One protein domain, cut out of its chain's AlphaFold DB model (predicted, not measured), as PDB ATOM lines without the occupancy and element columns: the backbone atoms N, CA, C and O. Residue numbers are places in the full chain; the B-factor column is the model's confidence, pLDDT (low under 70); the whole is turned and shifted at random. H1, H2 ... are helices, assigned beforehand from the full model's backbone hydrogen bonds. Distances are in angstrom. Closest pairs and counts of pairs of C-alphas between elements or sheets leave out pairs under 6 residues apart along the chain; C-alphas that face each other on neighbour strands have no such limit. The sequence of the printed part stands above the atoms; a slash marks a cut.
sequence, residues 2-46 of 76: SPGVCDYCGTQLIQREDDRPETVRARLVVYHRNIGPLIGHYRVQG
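Overview. This is residues 2 to 46 of the 76 residues of the protein "Adenylate kinase" of Gemmataceae bacterium (UniProt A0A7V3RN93). Two helices, H1 and H2, follow each other end to end with a corner between them, and a long stretch with no named element, residues 2 to 20, runs off from the other end of H1 and folds back on itself in a small loop near residues 5 to 12. The whole makes an open arc without a core. The printed part has 45 residues with two named helices, H1 then H2, and no named strand; the class is all helix. It is extended, with a radius of gyration of the C-alphas of 17.6 A, and flat, spanning 48 by 26 by 11 A.

Arrangement. H1, residues 21 to 34, and H2, residues 36 to 44, meet only through their link, a tight one of 1 residue. In H1 every O i to N i+4 pair is within hydrogen-bond range; in H2, 4 of 5 are.

Along the chain. H1 is 20.0 A long, from C-alpha 21 at (107.619, 106.274, 116.531). H2 is 13.9 A long and ends at C-alpha 44, (136.982, 98.459, 131.427).

Size, cuts and confidence. The two C-alphas farthest apart, of Ser 2 and Val 44, are 48.3 A apart. The printed part has no cut, and no printed residue is under 70 in pLDDT.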
ATOM      1  N   SER A   2      90.947 109.600 136.214       91.69
ATOM      2  CA  SER A   2      90.179 109.936 135.012       91.69
ATOM      3  C   SER A   2      91.092 109.827 133.789       91.69
ATOM      4  O   SER A   2      92.173 110.417 133.809       91.69
ATOM      5  N   PRO A   3      90.716 109.066 132.743       95.12
ATOM      6  CA  PRO A   3      91.534 108.946 131.538       95.12
ATOM      7  C   PRO A   3      91.876 110.317 130.944       95.12
ATOM      8  O   PRO A   3      91.009 111.180 130.834       95.12
ATOM      9  N   GLY A   4      93.142 110.518 130.572       95.81
ATOM     10  CA  GLY A   4      93.611 111.771 129.970       95.81
ATOM     11  C   GLY A   4      93.749 112.953 130.937       95.81
ATOM     12  O   GLY A   4      93.982 114.067 130.480       95.81
ATOM     13  N   VAL A   5      93.634 112.741 132.252       97.38
ATOM     14  CA  VAL A   5      93.729 113.805 133.262       97.38
ATOM     15  C   VAL A   5      94.769 113.442 134.318       97.38
ATOM     16  O   VAL A   5      94.840 112.303 134.776       97.38
ATOM     17  N   CYS A   6      95.586 114.418 134.711       96.62
ATOM     18  CA  CYS A   6      96.566 114.254 135.776       96.62
ATOM     19  C   CYS A   6      95.875 113.950 137.112       96.62
ATOM     20  O   CYS A   6      95.052 114.731 137.587       96.62
ATOM     21  N   ASP A   7      96.286 112.858 137.756       96.56
ATOM     22  CA  ASP A   7      95.743 112.420 139.046       96.56
ATOM     23  C   ASP A   7      96.047 113.382 140.212       96.56
ATOM     24  O   ASP A   7      95.419 113.274 141.261       96.56
ATOM     25  N   TYR A   8      97.016 114.292 140.050       96.56
ATOM     26  CA  TYR A   8      97.465 115.211 141.102       96.56
ATOM     27  C   TYR A   8      96.904 116.630 140.944       96.56
ATOM     28  O   TYR A   8      96.382 117.192 141.901       96.56
ATOM     29  N   CYS A   9      97.003 117.218 139.747       96.50
ATOM     30  CA  CYS A   9      96.629 118.618 139.511       96.50
ATOM     31  C   CYS A   9      95.437 118.809 138.561       96.50
ATOM     32  O   CYS A   9      95.064 119.945 138.285       96.50
ATOM     33  N   GLY A  10      94.858 117.737 138.010       95.69
ATOM     34  CA  GLY A  10      93.680 117.826 137.138       95.69
ATOM     35  C   GLY A  10      93.929 118.398 135.735       95.69
ATOM     36  O   GLY A  10      92.980 118.592 134.982       95.69
ATOM     37  N   THR A  11      95.182 118.663 135.352       97.06
ATOM     38  CA  THR A  11      95.525 119.145 133.999       97.06
ATOM     39  C   THR A  11      95.355 118.036 132.954       97.06
ATOM     40  O   THR A  11      95.587 116.862 133.255       97.06
ATOM     41  N   GLN A  12      94.973 118.395 131.722       97.62
ATOM     42  CA  GLN A  12      94.899 117.447 130.606       97.62
ATOM     43  C   GLN A  12      96.282 116.885 130.258       97.62
ATOM     44  O   GLN A  12      97.260 117.622 130.139       97.62
ATOM     45  N   LEU A  13      96.352 115.567 130.086       97.25
ATOM     46  CA  LEU A  13      97.552 114.880 129.633       97.25
ATOM     47  C   LEU A  13      97.657 114.982 128.113       97.25
ATOM     48  O   LEU A  13      96.689 114.745 127.393       97.25
ATOM     49  N   ILE A  14      98.863 115.272 127.639       96.25
ATOM     50  CA  ILE A  14      99.204 115.263 126.220       96.25
ATOM     51  C   ILE A  14     100.301 114.233 125.968       96.25
ATOM     52  O   ILE A  14     101.154 113.997 126.827       96.25
ATOM     53  N   GLN A  15     100.302 113.640 124.778       94.94
ATOM     54  CA  GLN A  15     101.479 112.933 124.292       94.94
ATOM     55  C   GLN A  15     102.499 113.972 123.832       94.94
ATOM     56  O   GLN A  15     102.157 114.901 123.100       94.94
ATOM     57  N   ARG A  16     103.752 113.823 124.255       96.44
ATOM     58  CA  ARG A  16     104.822 114.703 123.788       96.44
ATOM     59  C   ARG A  16     105.089 114.462 122.305       96.44
ATOM     60  O   ARG A  16     105.054 113.324 121.837       96.44
ATOM     61  N   GLU A  17     105.419 115.521 121.573       95.19
ATOM     62  CA  GLU A  17     105.697 115.439 120.133       95.19
ATOM     63  C   GLU A  17     106.867 114.496 119.797       95.19
ATOM     64  O   GLU A  17     106.880 113.863 118.739       95.19
ATOM     65  N   ASP A  18     107.841 114.360 120.704       94.38
ATOM     66  CA  ASP A  18     109.028 113.525 120.517       94.38
ATOM     67  C   ASP A  18     108.827 112.038 120.856       94.38
ATOM     68  O   ASP A  18     109.723 111.228 120.609       94.38
ATOM     69  N   ASP A  19     107.643 111.656 121.343       95.81
ATOM     70  CA  ASP A  19     107.267 110.258 121.589       95.81
ATOM     71  C   ASP A  19     106.622 109.590 120.359       95.81
ATOM     72  O   ASP A  19     106.079 108.486 120.440       95.81
ATOM     73  N   ARG A  20     106.692 110.235 119.187       96.81
ATOM     74  CA  ARG A  20     106.291 109.634 117.907       96.81
ATOM     75  C   ARG A  20     107.254 108.510 117.501       96.81
ATOM     76  O   ARG A  20     108.462 108.651 117.706       96.81
ATOM     77  N   PRO A  21     106.776 107.423 116.865       97.19
ATOM     78  CA  PRO A  21     107.619 106.274 116.531       97.19
ATOM     79  C   PRO A  21     108.866 106.633 115.712       97.19
ATOM     80  O   PRO A  21     109.938 106.076 115.932       97.19
ATOM     81  N   GLU A  22     108.752 107.570 114.772       96.94
ATOM     82  CA  GLU A  22     109.858 108.024 113.923       96.94
ATOM     83  C   GLU A  22     110.940 108.715 114.763       96.94
ATOM     84  O   GLU A  22     112.122 108.378 114.656       96.94
ATOM     85  N   THR A  23     110.526 109.615 115.659       96.75
ATOM     86  CA  THR A  23     111.418 110.346 116.566       96.75
ATOM     87  C   THR A  23     112.089 109.409 117.566       96.75
ATOM     88  O   THR A  23     113.298 109.502 117.786       96.75
ATOM     89  N   VAL A  24     111.348 108.442 118.114       97.06
ATOM     90  CA  VAL A  24     111.890 107.430 119.031       97.06
ATOM     91  C   VAL A  24     112.967 106.585 118.345       97.06
ATOM     92  O   VAL A  24     114.043 106.394 118.913       97.06
ATOM     93  N   ARG A  25     112.731 106.125 117.108       97.81
ATOM     94  CA  ARG A  25     113.729 105.360 116.336       97.81
ATOM     95  C   ARG A  25     114.992 106.181 116.088       97.81
ATOM     96  O   ARG A  25     116.091 105.695 116.349       97.81
ATOM     97  N   ALA A  26     114.845 107.431 115.645       97.19
ATOM     98  CA  ALA A  26     115.981 108.324 115.425       97.19
ATOM     99  C   ALA A  26     116.780 108.561 116.722       97.19
ATOM    100  O   ALA A  26     118.010 108.473 116.720       97.19
ATOM    101  N   ARG A  27     116.086 108.770 117.850       97.31
ATOM    102  CA  ARG A  27     116.694 108.940 119.179       97.31
ATOM    103  C   ARG A  27     117.516 107.720 119.593       97.31
ATOM    104  O   ARG A  27     118.627 107.889 120.090       97.31
ATOM    105  N   LEU A  28     117.018 106.506 119.349       97.00
ATOM    106  CA  LEU A  28     117.745 105.269 119.656       97.00
ATOM    107  C   LEU A  28     119.006 105.105 118.793       97.00
ATOM    108  O   LEU A  28     120.056 104.748 119.325       97.00
ATOM    109  N   VAL A  29     118.949 105.428 117.496       97.75
ATOM    110  CA  VAL A  29     120.138 105.398 116.619       97.75
ATOM    111  C   VAL A  29     121.216 106.357 117.128       97.75
ATOM    112  O   VAL A  29     122.379 105.973 117.268       97.75
ATOM    113  N   VAL A  30     120.834 107.595 117.456       97.12
ATOM    114  CA  VAL A  30     121.764 108.603 117.989       97.12
ATOM    115  C   VAL A  30     122.330 108.175 119.345       97.12
ATOM    116  O   VAL A  30     123.533 108.313 119.568       97.12
ATOM    117  N   TYR A  31     121.500 107.613 120.229       96.06
ATOM    118  CA  TYR A  31     121.936 107.065 121.513       96.06
ATOM    119  C   TYR A  31     123.006 105.984 121.329       96.06
ATOM    120  O   TYR A  31     124.082 106.086 121.915       96.06
ATOM    121  N   HIS A  32     122.764 104.984 120.479       96.19
ATOM    122  CA  HIS A  32     123.733 103.910 120.254       96.19
ATOM    123  C   HIS A  32     125.043 104.422 119.652       96.19
ATOM    124  O   HIS A  32     126.110 103.963 120.056       96.19
ATOM    125  N   ARG A  33     124.978 105.405 118.745       96.81
ATOM    126  CA  ARG A  33     126.170 106.006 118.134       96.81
ATOM    127  C   ARG A  33     127.000 106.813 119.130       96.81
ATOM    128  O   ARG A  33     128.219 106.694 119.140       96.81
ATOM    129  N   ASN A  34     126.352 107.655 119.934       94.75
ATOM    130  CA  ASN A  34     127.046 108.660 120.739       94.75
ATOM    131  C   ASN A  34     127.288 108.203 122.185       94.75
ATOM    132  O   ASN A  34     128.350 108.449 122.744       94.75
ATOM    133  N   ILE A  35     126.292 107.562 122.800       92.75
ATOM    134  CA  ILE A  35     126.298 107.184 124.221       92.75
ATOM    135  C   ILE A  35     126.713 105.721 124.400       92.75
ATOM    136  O   ILE A  35     127.388 105.395 125.371       92.75
ATOM    137  N   GLY A  36     126.388 104.851 123.438       92.38
ATOM    138  CA  GLY A  36     126.775 103.435 123.440       92.38
ATOM    139  C   GLY A  36     128.254 103.166 123.781       92.38
ATOM    140  O   GLY A  36     128.512 102.300 124.620       92.38
ATOM    141  N   PRO A  37     129.231 103.922 123.235       95.88
ATOM    142  CA  PRO A  37     130.648 103.745 123.569       95.88
ATOM    143  C   PRO A  37     130.994 103.950 125.055       95.88
ATOM    144  O   PRO A  37     131.944 103.339 125.548       95.88
ATOM    145  N   LEU A  38     130.213 104.748 125.800       95.81
ATOM    146  CA  LEU A  38     130.438 104.976 127.235       95.81
ATOM    147  C   LEU A  38     130.256 103.700 128.066       95.81
ATOM    148  O   LEU A  38     130.892 103.549 129.107       95.81
ATOM    149  N   ILE A  39     129.443 102.750 127.594       95.12
ATOM    150  CA  ILE A  39     129.282 101.444 128.247       95.12
ATOM    151  C   ILE A  39     130.628 100.711 128.276       95.12
ATOM    152  O   ILE A  39     131.037 100.201 129.317       95.12
ATOM    153  N   GLY A  40     131.346 100.695 127.145       94.94
ATOM    154  CA  GLY A  40     132.680 100.100 127.055       94.94
ATOM    155  C   GLY A  40     133.684 100.799 127.973       94.94
ATOM    156  O   GLY A  40     134.421 100.126 128.692       94.94
ATOM    157  N   HIS A  41     133.649 102.135 128.008       96.56
ATOM    158  CA  HIS A  41     134.510 102.947 128.869       96.56
ATOM    159  C   HIS A  41     134.393 102.560 130.355       96.56
ATOM    160  O   HIS A  41     135.397 102.236 130.988       96.56
ATOM    161  N   TYR A  42     133.172 102.507 130.901       96.81
ATOM    162  CA  TYR A  42     132.960 102.159 132.312       96.81
ATOM    163  C   TYR A  42     133.120 100.664 132.611       96.81
ATOM    164  O   TYR A  42     133.460 100.299 133.740       96.81
ATOM    165  N   ARG A  43     132.911  99.787 131.618       95.94
ATOM    166  CA  ARG A  43     133.142  98.344 131.771       95.94
ATOM    167  C   ARG A  43     134.617  98.039 132.023       95.94
ATOM    168  O   ARG A  43     134.918  97.288 132.943       95.94
ATOM    169  N   VAL A  44     135.526  98.652 131.260       96.75
ATOM    170  CA  VAL A  44     136.982  98.459 131.427       96.75
ATOM    171  C   VAL A  44     137.471  98.962 132.790       96.75
ATOM    172  O   VAL A  44     138.373  98.374 133.375       96.75
ATOM    173  N   GLN A  45     136.842 100.005 133.335       96.50
ATOM    174  CA  GLN A  45     137.152 100.532 134.669       96.50
ATOM    175  C   GLN A  45     136.565  99.691 135.818       96.50
ATOM    176  O   GLN A  45     136.828  99.983 136.983       96.50
ATOM    177  N   GLY A  46     135.734  98.683 135.523       94.56
ATOM    178  CA  GLY A  46     135.033  97.898 136.542       94.56
ATOM    179  C   GLY A  46     133.973  98.688 137.321       94.56
ATOM    180  O   GLY A  46     133.572  98.264 138.404       94.56
TER     181      GLY A  46